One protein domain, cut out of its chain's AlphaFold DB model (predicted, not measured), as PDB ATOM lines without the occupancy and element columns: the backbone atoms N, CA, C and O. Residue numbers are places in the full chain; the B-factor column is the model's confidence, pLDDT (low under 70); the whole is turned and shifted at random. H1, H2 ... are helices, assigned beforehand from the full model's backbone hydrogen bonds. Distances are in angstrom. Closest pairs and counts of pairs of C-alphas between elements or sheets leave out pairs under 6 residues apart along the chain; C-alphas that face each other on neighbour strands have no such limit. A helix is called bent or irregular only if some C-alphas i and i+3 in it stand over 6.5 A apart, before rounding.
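What this domain is: This is residues 84 to 222 of the 364 residues of an uncharacterized protein of Clostridium sp. CAG:524 (UniProt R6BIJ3). Two helices, H3 and H5, run the same way, staggered and overlapping in part along the longest axis, and make a spine with the other five helices set around it. H2 and H4 lie side by side across one side of this spine, H1 runs beside the first part of H3, and H6 starts at H5 with residues 194 to 198 and runs away from it on the other side, about perpendicular to it, with H7 at the far end. The printed part has 139 residues with seven named helices, H1 to H7 in order along the chain, and no named strand: it is all helix. It is compact, with a radius of gyration of the C-alphas of 16.0 A, yet elongated, spanning 51 by 32 by 24 A.

How they stand to each other: H3, residues 128 to 146, and H5, residues 172 to 187, are the hubs, touching three other helices each. They touch at a shallow tilt of 16 degrees, the same way; their closest C-alphas, of Ala 138 and Ser 173, are 3.9 A apart. H1, residues 90 to 99, touches H3 at residues 129 to 136 alone, closest at the C-alphas of Tyr 95 and Leu 132, 7.5 A. H4, residues 154 to 168, touches H5 about perpendicular at 78 degrees, closest at the C-alphas of Tyr 161 and Phe 172, 7.0 A. H2, residues 103 to 120, touches H4 at a shallow tilt of 13 degrees, the same way, closest at the C-alphas of Tyr 114 and Ser 162, 6.4 A. H6, residues 194 to 207, touches H5 about perpendicular at 79 degrees, closest at the C-alphas of Leu 177 and Ala 194, 5.5 A. H7, residues 213 to 222, and H3 touch only at their ends, closest at the C-alphas of Asn 144 and Phe 213, 5.9 A. H1 and H7 are apart. Every O i to N i+4 pair is within hydrogen-bond range in H1, H3, H5, H6 and H7, against 11 of 14 in H2 and 9 of 11 in H4.

Where its parts are: H3 is 25.8 A from first to last C-alpha, beginning at C-alpha 128 (-27.216, 28.873, -10.870). H2 is 23.5 A long, with a kink of 25 degrees near residue 112, H5 22.7 A, H6 19.9 A and H4 17.9 A. H2 and H4 are only just irregular: C-alphas 109 and 112 are 6.8 A apart, C-alphas 163 and 166 6.9 A. H1 begins at C-alpha 90 (-19.239, 37.726, -5.574), and H7 ends at C-alpha 222 (-9.876, 30.107, -46.828).

The domain as a whole: The two C-alphas farthest apart, of Ser 84 and Ile 222, are 51.8 A apart. The printed part has no cut and no long link. Residues 206 to 211, of which 206 and 207 belong to H6, stand free. The mean pLDDT of the printed part is 84.6, and residues 121 to 123 and 165 to 169 are under 70.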
ATOM      1  N   SER A  84     -32.202  37.565  -1.795       79.12
ATOM      2  CA  SER A  84     -31.678  37.428  -0.432       79.12
ATOM      3  C   SER A  84     -30.493  36.461  -0.361       79.12
ATOM      4  O   SER A  84     -29.519  36.764   0.335       79.12
ATOM      5  N   LYS A  85     -30.547  35.369  -1.137       80.31
ATOM      6  CA  LYS A  85     -29.500  34.352  -1.239       80.31
ATOM      7  C   LYS A  85     -28.260  34.843  -1.992       80.31
ATOM      8  O   LYS A  85     -27.151  34.639  -1.510       80.31
ATOM      9  N   TYR A  86     -28.429  35.516  -3.132       83.88
ATOM     10  CA  TYR A  86     -27.313  35.831  -4.039       83.88
ATOM     11  C   TYR A  86     -26.856  37.298  -4.027       83.88
ATOM     12  O   TYR A  86     -25.831  37.622  -4.620       83.88
ATOM     13  N   LYS A  87     -27.527  38.204  -3.301       82.06
ATOM     14  CA  LYS A  87     -27.154  39.638  -3.230       82.06
ATOM     15  C   LYS A  87     -25.726  39.905  -2.748       82.06
ATOM     16  O   LYS A  87     -25.186  40.970  -3.030       82.06
ATOM     17  N   LYS A  88     -25.138  38.989  -1.971       85.38
ATOM     18  CA  LYS A  88     -23.759  39.086  -1.457       85.38
ATOM     19  C   LYS A  88     -22.782  38.163  -2.190       85.38
ATOM     20  O   LYS A  88     -21.600  38.190  -1.872       85.38
ATOM     21  N   ASP A  89     -23.256  37.371  -3.148       87.62
ATOM     22  CA  ASP A  89     -22.425  36.421  -3.880       87.62
ATOM     23  C   ASP A  89     -21.532  37.161  -4.887       87.62
ATOM     24  O   ASP A  89     -22.018  37.904  -5.743       87.62
ATOM     25  N   SER A  90     -20.214  37.005  -4.754       83.31
ATOM     26  CA  SER A  90     -19.239  37.726  -5.574       83.31
ATOM     27  C   SER A  90     -19.271  37.296  -7.039       83.31
ATOM     28  O   SER A  90     -19.129  38.153  -7.908       83.31
ATOM     29  N   PHE A  91     -19.509  36.014  -7.327       78.62
ATOM     30  CA  PHE A  91     -19.559  35.490  -8.690       78.62
ATOM     31  C   PHE A  91     -20.818  35.965  -9.419       78.62
ATOM     32  O   PHE A  91     -20.731  36.489 -10.529       78.62
ATOM     33  N   VAL A  92     -21.983  35.868  -8.770       79.69
ATOM     34  CA  VAL A  92     -23.251  36.343  -9.350       79.69
ATOM     35  C   VAL A  92     -23.192  37.848  -9.610       79.69
ATOM     36  O   VAL A  92     -23.577  38.311 -10.683       79.69
ATOM     37  N   ARG A  93     -22.649  38.628  -8.665       80.19
ATOM     38  CA  ARG A  93     -22.479  40.078  -8.844       80.19
ATOM     39  C   ARG A  93     -21.493  40.427  -9.953       80.19
ATOM     40  O   ARG A  93     -21.765  41.354 -10.712       80.19
ATOM     41  N   TYR A  94     -20.376  39.709 -10.038       80.25
ATOM     42  CA  TYR A  94     -19.386  39.889 -11.098       80.25
ATOM     43  C   TYR A  94     -20.024  39.679 -12.473       80.25
ATOM     44  O   TYR A  94     -19.938  40.551 -13.336       80.25
ATOM     45  N   TYR A  95     -20.753  38.576 -12.639       82.00
ATOM     46  CA  TYR A  95     -21.460  38.284 -13.879       82.00
ATOM     47  C   TYR A  95     -22.492  39.364 -14.235       82.00
ATOM     48  O   TYR A  95     -22.513  39.859 -15.362       82.00
ATOM     49  N   MET A  96     -23.328  39.765 -13.274       82.56
ATOM     50  CA  MET A  96     -24.347  40.794 -13.492       82.56
ATOM     51  C   MET A  96     -23.746  42.131 -13.928       82.56
ATOM     52  O   MET A  96     -24.283  42.781 -14.825       82.56
ATOM     53  N   TYR A  97     -22.623  42.522 -13.319       79.75
ATOM     54  CA  TYR A  97     -21.883  43.719 -13.703       79.75
ATOM     55  C   TYR A  97     -21.365  43.615 -15.143       79.75
ATOM     56  O   TYR A  97     -21.605  44.514 -15.945       79.75
ATOM     57  N   HIS A  98     -20.729  42.496 -15.503       75.00
ATOM     58  CA  HIS A  98     -20.188  42.291 -16.849       75.00
ATOM     59  C   HIS A  98     -21.258  42.185 -17.938       75.00
ATOM     60  O   HIS A  98     -21.061  42.690 -19.043       75.00
ATOM     61  N   SER A  99     -22.398  41.578 -17.624       72.44
ATOM     62  CA  SER A  99     -23.516  41.421 -18.555       72.44
ATOM     63  C   SER A  99     -24.467  42.620 -18.570       72.44
ATOM     64  O   SER A  99     -25.399  42.634 -19.366       72.44
ATOM     65  N   SER A 100     -24.245  43.632 -17.722       80.19
ATOM     66  CA  SER A 100     -25.125  44.803 -17.580       80.19
ATOM     67  C   SER A 100     -26.599  44.440 -17.324       80.19
ATOM     68  O   SER A 100     -27.507  45.123 -17.794       80.19
ATOM     69  N   ILE A 101     -26.850  43.368 -16.562       81.56
ATOM     70  CA  ILE A 101     -28.202  42.922 -16.192       81.56
ATOM     71  C   ILE A 101     -28.439  43.055 -14.687       81.56
ATOM     72  O   ILE A 101     -27.521  42.941 -13.876       81.56
ATOM     73  N   ASN A 102     -29.696  43.263 -14.292       83.06
ATOM     74  CA  ASN A 102     -30.092  43.308 -12.884       83.06
ATOM     75  C   ASN A 102     -30.595  41.931 -12.387       83.06
ATOM     76  O   ASN A 102     -30.813  41.007 -13.171       83.06
ATOM     77  N   PHE A 103     -30.791  41.794 -11.069       80.81
ATOM     78  CA  PHE A 103     -31.237  40.540 -10.440       80.81
ATOM     79  C   PHE A 103     -32.606  40.082 -10.951       80.81
ATOM     80  O   PHE A 103     -32.848  38.883 -11.068       80.81
ATOM     81  N   TYR A 104     -33.491  41.033 -11.246       82.19
ATOM     82  CA  TYR A 104     -34.826  40.754 -11.758       82.19
ATOM     83  C   TYR A 104     -34.763  40.150 -13.159       82.19
ATOM     84  O   TYR A 104     -35.312  39.076 -13.379       82.19
ATOM     85  N   THR A 105     -34.018  40.773 -14.072       83.31
ATOM     86  CA  THR A 105     -33.779  40.257 -15.420       83.31
ATOM     87  C   THR A 105     -33.107  38.890 -15.375       83.31
ATOM     88  O   THR A 105     -33.578  37.955 -16.013       83.31
ATOM     89  N   LEU A 106     -32.050  38.739 -14.573       83.81
ATOM     90  CA  LEU A 106     -31.360  37.462 -14.413       83.81
ATOM     91  C   LEU A 106     -32.311  36.344 -13.957       83.81
ATOM     92  O   LEU A 106     -32.285  35.240 -14.497       83.81
ATOM     93  N   TYR A 107     -33.147  36.621 -12.959       83.12
ATOM     94  CA  TYR A 107     -34.013  35.604 -12.387       83.12
ATOM     95  C   TYR A 107     -35.280  35.366 -13.213       83.12
ATOM     96  O   TYR A 107     -35.477  34.260 -13.702       83.12
ATOM     97  N   GLU A 108     -36.134  36.377 -13.377       79.56
ATOM     98  CA  GLU A 108     -37.471  36.213 -13.965       79.56
ATOM     99  C   GLU A 108     -37.425  35.956 -15.473       79.56
ATOM    100  O   GLU A 108     -38.212  35.157 -15.980       79.56
ATOM    101  N   TYR A 109     -36.501  36.597 -16.195       79.06
ATOM    102  CA  TYR A 109     -36.441  36.452 -17.651       79.06
ATOM    103  C   TYR A 109     -35.596  35.275 -18.113       79.06
ATOM    104  O   TYR A 109     -35.871  34.723 -19.171       79.06
ATOM    105  N   TYR A 110     -34.592  34.879 -17.335       84.50
ATOM    106  CA  TYR A 110     -33.657  33.859 -17.778       84.50
ATOM    107  C   TYR A 110     -33.699  32.603 -16.916       84.50
ATOM    108  O   TYR A 110     -34.206  31.564 -17.340       84.50
ATOM    109  N   TYR A 111     -33.191  32.675 -15.687       83.38
ATOM    110  CA  TYR A 111     -32.954  31.470 -14.898       83.38
ATOM    111  C   TYR A 111     -34.243  30.745 -14.497       83.38
ATOM    112  O   TYR A 111     -34.293  29.518 -14.539       83.38
ATOM    113  N   LYS A 112     -35.299  31.479 -14.133       83.31
ATOM    114  CA  LYS A 112     -36.596  30.902 -13.763       83.31
ATOM    115  C   LYS A 112     -37.253  30.198 -14.944       83.31
ATOM    116  O   LYS A 112     -37.690  29.069 -14.779       83.31
ATOM    117  N   GLN A 113     -37.256  30.816 -16.128       83.06
ATOM    118  CA  GLN A 113     -37.806  30.197 -17.339       83.06
ATOM    119  C   GLN A 113     -37.071  28.898 -17.674       83.06
ATOM    120  O   GLN A 113     -37.700  27.851 -17.801       83.06
ATOM    121  N   TYR A 114     -35.734  28.943 -17.706       83.38
ATOM    122  CA  TYR A 114     -34.895  27.757 -17.884       83.38
ATOM    123  C   TYR A 114     -35.221  26.668 -16.853       83.38
ATOM    124  O   TYR A 114     -35.489  25.520 -17.207       83.38
ATOM    125  N   ARG A 115     -35.228  27.040 -15.568       80.62
ATOM    126  CA  ARG A 115     -35.489  26.128 -14.455       80.62
ATOM    127  C   ARG A 115     -36.854  25.470 -14.594       80.62
ATOM    128  O   ARG A 115     -36.954  24.257 -14.442       80.62
ATOM    129  N   ASP A 116     -37.886  26.257 -14.859       80.31
ATOM    130  CA  ASP A 116     -39.250  25.764 -14.943       80.31
ATOM    131  C   ASP A 116     -39.398  24.826 -16.146       80.31
ATOM    132  O   ASP A 116     -39.963  23.748 -15.987       80.31
ATOM    133  N   ILE A 117     -38.815  25.142 -17.304       77.31
ATOM    134  CA  ILE A 117     -38.820  24.251 -18.478       77.31
ATOM    135  C   ILE A 117     -38.104  22.930 -18.179       77.31
ATOM    136  O   ILE A 117     -38.635  21.863 -18.500       77.31
ATOM    137  N   CYS A 118     -36.937  22.971 -17.524       73.06
ATOM    138  CA  CYS A 118     -36.243  21.761 -17.085       73.06
ATOM    139  C   CYS A 118     -37.145  20.904 -16.195       73.06
ATOM    140  O   CYS A 118     -37.324  19.722 -16.478       73.06
ATOM    141  N   LEU A 119     -37.764  21.507 -15.177       74.50
ATOM    142  CA  LEU A 119     -38.624  20.793 -14.235       74.50
ATOM    143  C   LEU A 119     -39.872  20.202 -14.905       74.50
ATOM    144  O   LEU A 119     -40.197  19.044 -14.653       74.50
ATOM    145  N   HIS A 120     -40.544  20.949 -15.790       72.44
ATOM    146  CA  HIS A 120     -41.693  20.442 -16.557       72.44
ATOM    147  C   HIS A 120     -41.304  19.284 -17.484       72.44
ATOM    148  O   HIS A 120     -42.114  18.397 -17.731       72.44
ATOM    149  N   SER A 121     -40.055  19.267 -17.949       66.19
ATOM    150  CA  SER A 121     -39.509  18.213 -18.808       66.19
ATOM    151  C   SER A 121     -38.897  17.045 -18.023       66.19
ATOM    152  O   SER A 121     -38.201  16.222 -18.612       66.19
ATOM    153  N   GLY A 122     -39.091  16.987 -16.698       65.12
ATOM    154  CA  GLY A 122     -38.544  15.930 -15.840       65.12
ATOM    155  C   GLY A 122     -37.027  15.996 -15.639       65.12
ATOM    156  O   GLY A 122     -36.418  15.001 -15.267       65.12
ATOM    157  N   ARG A 123     -36.397  17.149 -15.890       68.25
ATOM    158  CA  ARG A 123     -34.942  17.324 -15.827       68.25
ATOM    159  C   ARG A 123     -34.505  18.099 -14.599       68.25
ATOM    160  O   ARG A 123     -35.170  19.038 -14.161       68.25
ATOM    161  N   ILE A 124     -33.312  17.766 -14.116       71.94
ATOM    162  CA  ILE A 124     -32.641  18.533 -13.071       71.94
ATOM    163  C   ILE A 124     -32.053  19.801 -13.708       71.94
ATOM    164  O   ILE A 124     -31.172  19.698 -14.566       71.94
ATOM    165  N   PRO A 125     -32.516  21.003 -13.324       72.38
ATOM    166  CA  PRO A 125     -31.899  22.233 -13.787       72.38
ATOM    167  C   PRO A 125     -30.472  22.339 -13.241       72.38
ATOM    168  O   PRO A 125     -30.216  22.054 -12.069       72.38
ATOM    169  N   MET A 126     -29.552  22.800 -14.088       75.75
ATOM    170  CA  MET A 126     -28.203  23.198 -13.665       75.75
ATOM    171  C   MET A 126     -28.253  24.133 -12.451       75.75
ATOM    172  O   MET A 126     -29.164  24.955 -12.316       75.75
ATOM    173  N   SER A 127     -27.224  24.059 -11.600       78.69
ATOM    174  CA  SER A 127     -27.036  25.056 -10.547       78.69
ATOM    175  C   SER A 127     -26.934  26.457 -11.158       78.69
ATOM    176  O   SER A 127     -26.469  26.617 -12.287       78.69
ATOM    177  N   ILE A 128     -27.319  27.485 -10.398       78.75
ATOM    178  CA  ILE A 128     -27.216  28.873 -10.870       78.75
ATOM    179  C   ILE A 128     -25.790  29.215 -11.326       78.75
ATOM    180  O   ILE A 128     -25.630  29.919 -12.310       78.75
ATOM    181  N   TYR A 129     -24.754  28.679 -10.671       78.88
ATOM    182  CA  TYR A 129     -23.358  28.928 -11.032       78.88
ATOM    183  C   TYR A 129     -22.991  28.309 -12.382       78.88
ATOM    184  O   TYR A 129     -22.402  28.983 -13.223       78.88
ATOM    185  N   ALA A 130     -23.371  27.047 -12.602       77.50
ATOM    186  CA  ALA A 130     -23.129  26.360 -13.868       77.50
ATOM    187  C   ALA A 130     -23.925  27.005 -15.010       77.50
ATOM    188  O   ALA A 130     -23.381  27.244 -16.084       77.50
ATOM    189  N   TRP A 131     -25.185  27.362 -14.747       83.69
ATOM    190  CA  TRP A 131     -26.031  28.066 -15.703       83.69
ATOM    191  C   TRP A 131     -25.457  29.442 -16.066       83.69
ATOM    192  O   TRP A 131     -25.371  29.776 -17.241       83.69
ATOM    193  N   LEU A 132     -25.001  30.217 -15.076       83.56
ATOM    194  CA  LEU A 132     -24.369  31.519 -15.296       83.56
ATOM    195  C   LEU A 132     -23.085  31.406 -16.121       83.56
ATOM    196  O   LEU A 132     -22.883  32.200 -17.034       83.56
ATOM    197  N   ALA A 133     -22.236  30.418 -15.828       83.12
ATOM    198  CA  ALA A 133     -21.014  30.179 -16.590       83.12
ATOM    199  C   ALA A 133     -21.312  29.792 -18.050       83.12
ATOM    200  O   ALA A 133     -20.665  30.295 -18.968       83.12
ATOM    201  N   ASP A 134     -22.306  28.928 -18.274       87.00
ATOM    202  CA  ASP A 134     -22.738  28.544 -19.620       87.00
ATOM    203  C   ASP A 134     -23.363  29.721 -20.379       87.00
ATOM    204  O   ASP A 134     -23.040  29.945 -21.545       87.00
ATOM    205  N   PHE A 135     -24.195  30.524 -19.714       86.81
ATOM    206  CA  PHE A 135     -24.812  31.700 -20.318       86.81
ATOM    207  C   PHE A 135     -23.771  32.779 -20.656       86.81
ATOM    208  O   PHE A 135     -23.823  33.364 -21.738       86.81
ATOM    209  N   ASP A 136     -22.799  33.038 -19.777       86.62
ATOM    210  CA  ASP A 136     -21.691  33.965 -20.049       86.62
ATOM    211  C   ASP A 136     -20.882  33.536 -21.276       86.62
ATOM    212  O   ASP A 136     -20.598  34.331 -22.179       86.62
ATOM    213  N   LYS A 137     -20.580  32.236 -21.346       89.38
ATOM    214  CA  LYS A 137     -19.901  31.618 -22.482       89.38
ATOM    215  C   LYS A 137     -20.728  31.758 -23.764       89.38
ATOM    216  O   LYS A 137     -20.189  32.183 -24.784       89.38
ATOM    217  N   ALA A 138     -22.031  31.476 -23.705       91.25
ATOM    218  CA  ALA A 138     -22.967  31.632 -24.817       91.25
ATOM    219  C   ALA A 138     -23.010  33.081 -25.329       91.25
ATOM    220  O   ALA A 138     -22.875  33.322 -26.529       91.25
ATOM    221  N   ASN A 139     -23.113  34.058 -24.424       90.00
ATOM    222  CA  ASN A 139     -23.135  35.472 -24.784       90.00
ATOM    223  C   ASN A 139     -21.793  35.941 -25.367       90.00
ATOM    224  O   ASN A 139     -21.761  36.678 -26.353       90.00
ATOM    225  N   THR A 140     -20.677  35.464 -24.810       91.50
ATOM    226  CA  THR A 140     -19.338  35.706 -25.359       91.50
ATOM    227  C   THR A 140     -19.231  35.161 -26.780       91.50
ATOM    228  O   THR A 140     -18.739  35.859 -27.669       91.50
ATOM    229  N   TYR A 141     -19.724  33.946 -27.026       94.12
ATOM    230  CA  TYR A 141     -19.701  33.339 -28.354       94.12
ATOM    231  C   TYR A 141     -20.555  34.114 -29.343       94.12
ATOM    232  O   TYR A 141     -20.047  34.553 -30.373       94.12
ATOM    233  N   ARG A 142     -21.805  34.390 -28.972       93.81
ATOM    234  CA  ARG A 142     -22.733  35.195 -29.763       93.81
ATOM    235  C   ARG A 142     -22.130  36.546 -30.143       93.81
ATOM    236  O   ARG A 142     -22.146  36.909 -31.314       93.81
ATOM    237  N   LYS A 143     -21.549  37.273 -29.181       92.62
ATOM    238  CA  LYS A 143     -20.964  38.602 -29.416       92.62
ATOM    239  C   LYS A 143     -19.812  38.574 -30.413       92.62
ATOM    240  O   LYS A 143     -19.696  39.490 -31.217       92.62
ATOM    241  N   ASN A 144     -18.954  37.561 -30.354       93.81
ATOM    242  CA  ASN A 144     -17.801  37.487 -31.250       93.81
ATOM    243  C   ASN A 144     -18.179  36.973 -32.643       93.81
ATOM    244  O   ASN A 144     -17.601  37.430 -33.621       93.81
ATOM    245  N   ILE A 145     -19.143  36.056 -32.742       94.56
ATOM    246  CA  ILE A 145     -19.557  35.462 -34.021       94.56
ATOM    247  C   ILE A 145     -20.517  36.385 -34.778       94.56
ATOM    248  O   ILE A 145     -20.286  36.685 -35.945       94.56
ATOM    249  N   PHE A 146     -21.582  36.845 -34.118       93.50
ATOM    250  CA  PHE A 146     -22.673  37.592 -34.753       93.50
ATOM    251  C   PHE A 146     -22.578  39.109 -34.541       93.50
ATOM    252  O   PHE A 146     -23.346  39.873 -35.122       93.50
ATOM    253  N   GLY A 147     -21.658  39.579 -33.691       89.69
ATOM    254  CA  GLY A 147     -21.478  41.004 -33.430       89.69
ATOM    255  C   GLY A 147     -22.749  41.668 -32.887       89.69
ATOM    256  O   GLY A 147     -23.272  41.281 -31.832       89.69
ATOM    257  N   ASN A 148     -23.217  42.679 -33.622       87.69
ATOM    258  CA  ASN A 148     -24.390  43.494 -33.298       87.69
ATOM    259  C   ASN A 148     -25.633  43.122 -34.127       87.69
ATOM    260  O   ASN A 148     -26.585  43.900 -34.154       87.69
ATOM    261  N   ASP A 149     -25.633  41.981 -34.821       88.62
ATOM    262  CA  ASP A 149     -26.810  41.534 -35.567       88.62
ATOM    263  C   ASP A 149     -27.981  41.268 -34.607       88.62
ATOM    264  O   ASP A 149     -27.915  40.408 -33.722       88.62
ATOM    265  N   THR A 150     -29.060  42.030 -34.785       88.69
ATOM    266  CA  THR A 150     -30.262  41.982 -33.947       88.69
ATOM    267  C   THR A 150     -31.050  40.688 -34.127       88.69
ATOM    268  O   THR A 150     -31.798  40.302 -33.226       88.69
ATOM    269  N   ASN A 151     -30.864  39.972 -35.242       89.12
ATOM    270  CA  ASN A 151     -31.471  38.659 -35.441       89.12
ATOM    271  C   ASN A 151     -30.922  37.613 -34.474       89.12
ATOM    272  O   ASN A 151     -31.651  36.676 -34.148       89.12
ATOM    273  N   TYR A 152     -29.692  37.820 -33.996       91.38
ATOM    274  CA  TYR A 152     -28.965  36.962 -33.067       91.38
ATOM    275  C   TYR A 152     -28.777  37.646 -31.708       91.38
ATOM    276  O   TYR A 152     -27.746  37.474 -31.050       91.38
ATOM    277  N   ASP A 153     -29.753  38.452 -31.282       90.44
ATOM    278  CA  ASP A 153     -29.787  38.990 -29.925       90.44
ATOM    279  C   ASP A 153     -29.889  37.862 -28.882       90.44
ATOM    280  O   ASP A 153     -30.573  36.857 -29.085       90.44
ATOM    281  N   ILE A 154     -29.216  38.033 -27.741       87.25
ATOM    282  CA  ILE A 154     -29.133  36.989 -26.715       87.25
ATOM    283  C   ILE A 154     -30.501  36.662 -26.099       87.25
ATOM    284  O   ILE A 154     -30.750  35.500 -25.790       87.25
ATOM    285  N   HIS A 155     -31.406  37.638 -25.960       86.88
ATOM    286  CA  HIS A 155     -32.750  37.401 -25.427       86.88
ATOM    287  C   HIS A 155     -33.591  36.598 -26.416       86.88
ATOM    288  O   HIS A 155     -34.296  35.668 -26.020       86.88
ATOM    289  N   LYS A 156     -33.497  36.944 -27.704       89.19
ATOM    290  CA  LYS A 156     -34.201  36.232 -28.774       89.19
ATOM    291  C   LYS A 156     -33.708  34.788 -28.882       89.19
ATOM    292  O   LYS A 156     -34.515  33.866 -28.804       89.19
ATOM    293  N   LEU A 157     -32.389  34.596 -28.931       89.75
ATOM    294  CA  LEU A 157     -31.770  33.270 -28.974       89.75
ATOM    295  C   LEU A 157     -32.065  32.452 -27.721       89.75
ATOM    296  O   LEU A 157     -32.276  31.249 -27.820       89.75
ATOM    297  N   PHE A 158     -32.108  33.079 -26.543       88.38
ATOM    298  CA  PHE A 158     -32.476  32.381 -25.317       88.38
ATOM    299  C   PHE A 158     -33.930  31.912 -25.341       88.38
ATOM    300  O   PHE A 158     -34.212  30.819 -24.860       88.38
ATOM    301  N   LYS A 159     -34.854  32.704 -25.895       87.12
ATOM    302  CA  LYS A 159     -36.258  32.303 -26.041       87.12
ATOM    303  C   LYS A 159     -36.394  31.100 -26.978       87.12
ATOM    304  O   LYS A 159     -36.999  30.107 -26.592       87.12
ATOM    305  N   GLU A 160     -35.769  31.163 -28.152       87.81
ATOM    306  CA  GLU A 160     -35.745  30.054 -29.120       87.81
ATOM    307  C   GLU A 160     -35.104  28.796 -28.519       87.81
ATOM    308  O   GLU A 160     -35.664  27.703 -28.590       87.81
ATOM    309  N   TYR A 161     -33.960  28.963 -27.848       85.94
ATOM    310  CA  TYR A 161     -33.314  27.891 -27.105       85.94
ATOM    311  C   TYR A 161     -34.247  27.318 -26.043       85.94
ATOM    312  O   TYR A 161     -34.357  26.105 -25.952       85.94
ATOM    313  N   SER A 162     -34.940  28.159 -25.271       77.62
ATOM    314  CA  SER A 162     -35.841  27.732 -24.196       77.62
ATOM    315  C   SER A 162     -36.963  26.835 -24.709       77.62
ATOM    316  O   SER A 162     -37.199  25.773 -24.131       77.62
ATOM    317  N   ASP A 163     -37.570  27.193 -25.839       76.12
ATOM    318  CA  ASP A 163     -38.563  26.354 -26.518       76.12
ATOM    319  C   ASP A 163     -37.942  25.027 -27.007       76.12
ATOM    320  O   ASP A 163     -38.572  23.967 -26.963       76.12
ATOM    321  N   ALA A 164     -36.669  25.060 -27.409       70.31
ATOM    322  CA  ALA A 164     -35.922  23.907 -27.902       70.31
ATOM    323  C   ALA A 164     -35.258  23.042 -26.807       70.31
ATOM    324  O   ALA A 164     -34.870  21.906 -27.097       70.31
ATOM    325  N   ILE A 165     -35.143  23.510 -25.552       68.44
ATOM    326  CA  ILE A 165     -34.478  22.793 -24.441       68.44
ATOM    327  C   ILE A 165     -35.046  21.380 -24.319       68.44
ATOM    328  O   ILE A 165     -34.280  20.425 -24.156       68.44
ATOM    329  N   ILE A 166     -36.368  21.238 -24.444       56.78
ATOM    330  CA  ILE A 166     -37.109  19.971 -24.334       56.78
ATOM    331  C   ILE A 166     -36.619  18.926 -25.346       56.78
ATOM    332  O   ILE A 166     -36.640  17.733 -25.055       56.78
ATOM    333  N   TYR A 167     -36.086  19.353 -26.487       58.06
ATOM    334  CA  TYR A 167     -35.707  18.463 -27.582       58.06
ATOM    335  C   TYR A 167     -34.194  18.323 -27.750       58.06
ATOM    336  O   TYR A 167     -33.715  17.243 -28.083       58.06
ATOM    337  N   LEU A 168     -33.425  19.385 -27.495       62.03
ATOM    338  CA  LEU A 168     -32.003  19.407 -27.848       62.03
ATOM    339  C   LEU A 168     -31.084  18.806 -26.779       62.03
ATOM    340  O   LEU A 168     -30.020  18.307 -27.123       62.03
ATOM    341  N   HIS A 169     -31.469  18.824 -25.498       68.94
ATOM    342  CA  HIS A 169     -30.656  18.272 -24.396       68.94
ATOM    343  C   HIS A 169     -29.190  18.779 -24.352       68.94
ATOM    344  O   HIS A 169     -28.292  18.059 -23.913       68.94
ATOM    345  N   ILE A 170     -28.923  20.016 -24.785       79.31
ATOM    346  CA  ILE A 170     -27.576  20.617 -24.817       79.31
ATOM    347  C   ILE A 170     -27.510  21.912 -24.000       79.31
ATOM    348  O   ILE A 170     -28.545  22.548 -23.834       79.31
ATOM    349  N   PRO A 171     -26.319  22.332 -23.528       84.81
ATOM    350  CA  PRO A 171     -26.109  23.658 -22.944       84.81
ATOM    351  C   PRO A 171     -26.372  24.793 -23.945       84.81
ATOM    352  O   PRO A 171     -26.227  24.609 -25.158       84.81
ATOM    353  N   PHE A 172     -26.665  25.993 -23.444       88.88
ATOM    354  CA  PHE A 172     -26.958  27.154 -24.280       88.88
ATOM    355  C   PHE A 172     -25.738  27.574 -25.102       88.88
ATOM    356  O   PHE A 172     -25.868  27.895 -26.281       88.88
ATOM    357  N   SER A 173     -24.526  27.489 -24.541       91.00
ATOM    358  CA  SER A 173     -23.306  27.789 -25.304       91.00
ATOM    359  C   SER A 173     -23.114  26.866 -26.508       91.00
ATOM    360  O   SER A 173     -22.604  27.301 -27.541       91.00
ATOM    361  N   LYS A 174     -23.569  25.611 -26.404       90.31
ATOM    362  CA  LYS A 174     -23.556  24.669 -27.521       90.31
ATOM    363  C   LYS A 174     -24.633  25.004 -28.550       90.31
ATOM    364  O   LYS A 174     -24.312  25.009 -29.730       90.31
ATOM    365  N   TYR A 175     -25.845  25.360 -28.117       91.50
ATOM    366  CA  TYR A 175     -26.895  25.845 -29.020       91.50
ATOM    367  C   TYR A 175     -26.395  27.013 -29.882       91.50
ATOM    368  O   TYR A 175     -26.494  26.959 -31.099       91.50
ATOM    369  N   ILE A 176     -25.746  28.012 -29.268       94.56
ATOM    370  CA  ILE A 176     -25.161  29.150 -29.994       94.56
ATOM    371  C   ILE A 176     -24.120  28.705 -31.028       94.56
ATOM    372  O   ILE A 176     -24.089  29.244 -32.132       94.56
ATOM    373  N   LEU A 177     -23.255  27.744 -30.686       95.25
ATOM    374  CA  LEU A 177     -22.261  27.221 -31.625       95.25
ATOM    375  C   LEU A 177     -22.905  26.456 -32.779       95.25
ATOM    376  O   LEU A 177     -22.459  26.617 -33.909       95.25
ATOM    377  N   ASP A 178     -23.921  25.641 -32.506       92.94
ATOM    378  CA  ASP A 178     -24.625  24.869 -33.528       92.94
ATOM    379  C   ASP A 178     -25.378  25.822 -34.481       92.94
ATOM    380  O   ASP A 178     -25.161  25.762 -35.689       92.94
ATOM    381  N   THR A 179     -26.104  26.816 -33.952       93.00
ATOM    382  CA  THR A 179     -26.716  27.892 -34.757       93.00
ATOM    383  C   THR A 179     -25.676  28.643 -35.591       93.00
ATOM    384  O   THR A 179     -25.880  28.898 -36.775       93.00
ATOM    385  N   ALA A 180     -24.528  28.992 -35.003       95.19
ATOM    386  CA  ALA A 180     -23.454  29.665 -35.727       95.19
ATOM    387  C   ALA A 180     -22.879  28.809 -36.854       95.19
ATOM    388  O   ALA A 180     -22.556  29.330 -37.919       95.19
ATOM    389  N   VAL A 181     -22.732  27.505 -36.627       95.94
ATOM    390  CA  VAL A 181     -22.253  26.561 -37.636       95.94
ATOM    391  C   VAL A 181     -23.201  26.516 -38.821       95.94
ATOM    392  O   VAL A 181     -22.713  26.567 -39.948       95.94
ATOM    393  N   ASP A 182     -24.511  26.459 -38.588       93.38
ATOM    394  CA  ASP A 182     -25.508  26.444 -39.661       93.38
ATOM    395  C   ASP A 182     -25.416  27.722 -40.499       93.38
ATOM    396  O   ASP A 182     -25.178  27.655 -41.706       93.38
ATOM    397  N   VAL A 183     -25.429  28.888 -39.846       92.69
ATOM    398  CA  VAL A 183     -25.321  30.196 -40.513       92.69
ATOM    399  C   VAL A 183     -24.020  30.326 -41.307       92.69
ATOM    400  O   VAL A 183     -24.035  30.720 -42.474       92.69
ATOM    401  N   ILE A 184     -22.880  29.974 -40.705       92.12
ATOM    402  CA  ILE A 184     -21.572  30.019 -41.371       92.12
ATOM    403  C   ILE A 184     -21.566  29.079 -42.570       92.12
ATOM    404  O   ILE A 184     -21.134  29.465 -43.652       92.12
ATOM    405  N   ASN A 185     -22.044  27.852 -42.398       91.06
ATOM    406  CA  ASN A 185     -22.027  26.859 -43.458       91.06
ATOM    407  C   ASN A 185     -22.963  27.233 -44.610       91.06
ATOM    408  O   ASN A 185     -22.675  26.849 -45.742       91.06
ATOM    409  N   GLU A 186     -24.062  27.935 -44.358       90.44
ATOM    410  CA  GLU A 186     -24.957  28.435 -45.404       90.44
ATOM    411  C   GLU A 186     -24.343  29.589 -46.204       90.44
ATOM    412  O   GLU A 186     -24.508  29.636 -47.420       90.44
ATOM    413  N   HIS A 187     -23.596  30.485 -45.550       83.19
ATOM    414  CA  HIS A 187     -23.185  31.763 -46.148       83.19
ATOM    415  C   HIS A 187     -21.692  31.866 -46.492       83.19
ATOM    416  O   HIS A 187     -21.279  32.822 -47.151       83.19
ATOM    417  N   LYS A 188     -20.844  30.932 -46.041       82.75
ATOM    418  CA  LYS A 188     -19.391  30.960 -46.279       82.75
ATOM    419  C   LYS A 188     -18.948  29.905 -47.291       82.75
ATOM    420  O   LYS A 188     -19.521  28.826 -47.412       82.75
ATOM    421  N   LYS A 189     -17.822  30.192 -47.954       74.19
ATOM    422  CA  LYS A 189     -17.163  29.310 -48.940       74.19
ATOM    423  C   LYS A 189     -16.546  28.040 -48.328       74.19
ATOM    424  O   LYS A 189     -16.046  27.176 -49.045       74.19
ATOM    425  N   TYR A 190     -16.552  27.910 -47.001       81.38
ATOM    426  CA  TYR A 190     -16.026  26.755 -46.278       81.38
ATOM    427  C   TYR A 190     -17.071  26.165 -45.338       81.38
ATOM    428  O   TYR A 190     -18.001  26.833 -44.902       81.38
ATOM    429  N   LYS A 191     -16.861  24.894 -44.983       86.38
ATOM    430  CA  LYS A 191     -17.639  24.219 -43.946       86.38
ATOM    431  C   LYS A 191     -16.831  24.095 -42.660       86.38
ATOM    432  O   LYS A 191     -15.621  23.838 -42.680       86.38
ATOM    433  N   ILE A 192     -17.506  24.239 -41.532       91.56
ATOM    434  CA  ILE A 192     -16.956  24.065 -40.193       91.56
ATOM    435  C   ILE A 192     -17.946  23.276 -39.328       91.56
ATOM    436  O   ILE A 192     -19.132  23.218 -39.626       91.56
ATOM    437  N   ASN A 193     -17.448  22.624 -38.279       93.69
ATOM    438  CA  ASN A 193     -18.278  21.995 -37.252       93.69
ATOM    439  C   ASN A 193     -18.092  22.715 -35.910       93.69
ATOM    440  O   ASN A 193     -17.093  23.415 -35.717       93.69
ATOM    441  N   ALA A 194     -19.016  22.502 -34.972       92.56
ATOM    442  CA  ALA A 194     -19.044  23.219 -33.696       92.56
ATOM    443  C   ALA A 194     -17.735  23.080 -32.906       92.56
ATOM    444  O   ALA A 194     -17.197  24.066 -32.410       92.56
ATOM    445  N   LYS A 195     -17.145  21.876 -32.877       93.00
ATOM    446  CA  LYS A 195     -15.876  21.613 -32.178       93.00
ATOM    447  C   LYS A 195     -14.710  22.416 -32.761       93.00
ATOM    448  O   LYS A 195     -13.866  22.924 -32.024       93.00
ATOM    449  N   ALA A 196     -14.629  22.510 -34.087       93.31
ATOM    450  CA  ALA A 196     -13.604  23.304 -34.753       93.31
ATOM    451  C   ALA A 196     -13.840  24.804 -34.541       93.31
ATOM    452  O   ALA A 196     -12.888  25.521 -34.238       93.31
ATOM    453  N   LEU A 197     -15.091  25.265 -34.650       95.81
ATOM    454  CA  LEU A 197     -15.464  26.660 -34.413       95.81
ATOM    455  C   LEU A 197     -15.093  27.097 -32.990       95.81
ATOM    456  O   LEU A 197     -14.385  28.088 -32.818       95.81
ATOM    457  N   GLU A 198     -15.462  26.300 -31.985       95.62
ATOM    458  CA  GLU A 198     -15.132  26.546 -30.577       95.62
ATOM    459  C   GLU A 198     -13.615  26.619 -30.350       95.62
ATOM    460  O   GLU A 198     -13.126  27.497 -29.632       95.62
ATOM    461  N   LYS A 199     -12.842  25.739 -31.002       95.06
ATOM    462  CA  LYS A 199     -11.373  25.751 -30.929       95.06
ATOM    463  C   LYS A 199     -10.786  27.050 -31.487       95.06
ATOM    464  O   LYS A 199      -9.901  27.631 -30.854       95.06
ATOM    465  N   HIS A 200     -11.252  27.505 -32.652       94.75
ATOM    466  CA  HIS A 200     -10.780  28.754 -33.255       94.75
ATOM    467  C   HIS A 200     -11.175  29.967 -32.415       94.75
ATOM    468  O   HIS A 200     -10.329  30.816 -32.148       94.75
ATOM    469  N   LEU A 201     -12.412  30.005 -31.921       95.31
ATOM    470  CA  LEU A 201     -12.903  31.085 -31.074       95.31
ATOM    471  C   LEU A 201     -12.147  31.167 -29.748       95.31
ATOM    472  O   LEU A 201     -11.733  32.243 -29.325       95.31
ATOM    473  N   THR A 202     -11.868  30.024 -29.123       93.62
ATOM    474  CA  THR A 202     -11.060  29.969 -27.898       93.62
ATOM    475  C   THR A 202      -9.640  30.481 -28.138       93.62
ATOM    476  O   THR A 202      -9.085  31.179 -27.289       93.62
ATOM    477  N   LYS A 203      -9.037  30.164 -29.294       93.94
ATOM    478  CA  LYS A 203      -7.722  30.700 -29.669       93.94
ATOM    479  C   LYS A 203      -7.790  32.217 -29.872       93.94
ATOM    480  O   LYS A 203      -6.988  32.921 -29.270       93.94
ATOM    481  N   TYR A 204      -8.777  32.701 -30.624       94.38
ATOM    482  CA  TYR A 204      -9.012  34.124 -30.871       94.38
ATOM    483  C   TYR A 204      -9.168  34.929 -29.575       94.38
ATOM    484  O   TYR A 204      -8.481  35.928 -29.385       94.38
ATOM    485  N   LEU A 205      -9.993  34.459 -28.632       91.94
ATOM    486  CA  LEU A 205     -10.220  35.139 -27.350       91.94
ATOM    487  C   LEU A 205      -8.949  35.236 -26.489       91.94
ATOM    488  O   LEU A 205      -8.822  36.159 -25.681       91.94
ATOM    489  N   ARG A 206      -8.007  34.299 -26.661       92.12
ATOM    490  CA  ARG A 206      -6.705  34.308 -25.978       92.12
ATOM    491  C   ARG A 206      -5.701  35.233 -26.653       92.12
ATOM    492  O   ARG A 206      -4.964  35.916 -25.953       92.12
ATOM    493  N   THR A 207      -5.649  35.235 -27.985       87.94
ATOM    494  CA  THR A 207      -4.653  36.005 -28.745       87.94
ATOM    495  C   THR A 207      -5.078  37.444 -29.015       87.94
ATOM    496  O   THR A 207      -4.206  38.268 -29.254       87.94
ATOM    497  N   LYS A 208      -6.386  37.739 -28.969       82.44
ATOM    498  CA  LYS A 208      -6.996  39.061 -29.196       82.44
ATOM    499  C   LYS A 208      -6.372  39.814 -30.383       82.44
ATOM    500  O   LYS A 208      -5.781  40.873 -30.180       82.44
ATOM    501  N   PRO A 209      -6.444  39.253 -31.604       81.31
ATOM    502  CA  PRO A 209      -5.925  39.937 -32.784       81.31
ATOM    503  C   PRO A 209      -6.704  41.242 -33.037       81.31
ATOM    504  O   PRO A 209      -7.829  41.400 -32.567       81.31
ATOM    505  N   ASN A 210      -6.113  42.174 -33.789       85.06
ATOM    506  CA  ASN A 210      -6.695  43.494 -34.092       85.06
ATOM    507  C   ASN A 210      -7.815  43.461 -35.157       85.06
ATOM    508  O   ASN A 210      -8.128  44.483 -35.760       85.06
ATOM    509  N   GLU A 211      -8.409  42.299 -35.401       83.38
ATOM    510  CA  GLU A 211      -9.445  42.055 -36.407       83.38
ATOM    511  C   GLU A 211     -10.650  41.372 -35.756       83.38
ATOM    512  O   GLU A 211     -10.546  40.857 -34.642       83.38
ATOM    513  N   SER A 212     -11.800  41.357 -36.431       91.62
ATOM    514  CA  SER A 212     -12.974  40.641 -35.923       91.62
ATOM    515  C   SER A 212     -12.772  39.120 -35.959       91.62
ATOM    516  O   SER A 212     -11.998  38.584 -36.754       91.62
ATOM    517  N   PHE A 213     -13.514  38.380 -35.129       93.38
ATOM    518  CA  PHE A 213     -13.416  36.916 -35.111       93.38
ATOM    519  C   PHE A 213     -13.751  36.282 -36.467       93.38
ATOM    520  O   PHE A 213     -13.121  35.298 -36.850       93.38
ATOM    521  N   MET A 214     -14.718  36.839 -37.198       90.50
ATOM    522  CA  MET A 214     -15.100  36.318 -38.511       90.50
ATOM    523  C   MET A 214     -14.006  36.542 -39.557       90.50
ATOM    524  O   MET A 214     -13.736  35.631 -40.332       90.50
ATOM    525  N   GLU A 215     -13.320  37.689 -39.538       87.56
ATOM    526  CA  GLU A 215     -12.154  37.932 -40.402       87.56
ATOM    527  C   GLU A 215     -11.012  36.969 -40.070       87.56
ATOM    528  O   GLU A 215     -10.490  36.302 -40.962       87.56
ATOM    529  N   TYR A 216     -10.696  36.812 -38.782       90.00
ATOM    530  CA  TYR A 216      -9.715  35.838 -38.303       90.00
ATOM    531  C   TYR A 216     -10.040  34.406 -38.761       90.00
ATOM    532  O   TYR A 216      -9.163  33.646 -39.187       90.00
ATOM    533  N   LEU A 217     -11.311  34.008 -38.665       90.50
ATOM    534  CA  LEU A 217     -11.757  32.674 -39.048       90.50
ATOM    535  C   LEU A 217     -11.670  32.465 -40.564       90.50
ATOM    536  O   LEU A 217     -11.198  31.411 -40.994       90.50
ATOM    537  N   ASP A 218     -12.081  33.457 -41.355       84.88
ATOM    538  CA  ASP A 218     -12.026  33.419 -42.817       84.88
ATOM    539  C   ASP A 218     -10.578  33.277 -43.306       84.88
ATOM    540  O   ASP A 218     -10.302  32.404 -44.131       84.88
ATOM    541  N   GLN A 219      -9.630  34.017 -42.723       80.38
ATOM    542  CA  GLN A 219      -8.209  33.892 -43.066       80.38
ATOM    543  C   GLN A 219      -7.673  32.479 -42.813       80.38
ATOM    544  O   GLN A 219      -6.981  31.906 -43.652       80.38
ATOM    545  N   ILE A 220      -8.037  31.869 -41.681       84.75
ATOM    546  CA  ILE A 220      -7.602  30.507 -41.343       84.75
ATOM    547  C   ILE A 220      -8.250  29.458 -42.244       84.75
ATOM    548  O   ILE A 220      -7.637  28.428 -42.537       84.75
ATOM    549  N   LYS A 221      -9.515  29.658 -42.613       82.94
ATOM    550  CA  LYS A 221     -10.308  28.646 -43.315       82.94
ATOM    551  C   LYS A 221     -10.171  28.701 -44.825       82.94
ATOM    552  O   LYS A 221     -10.220  27.641 -45.446       82.94
ATOM    553  N   ILE A 222     -10.019  29.893 -45.387       73.00
ATOM    554  CA  ILE A 222      -9.876  30.107 -46.828       73.00
ATOM    555  C   ILE A 222      -8.390  30.182 -47.207       73.00
ATOM    556  O   ILE A 222      -8.023  29.768 -48.302       73.00
TER     557      ILE A 222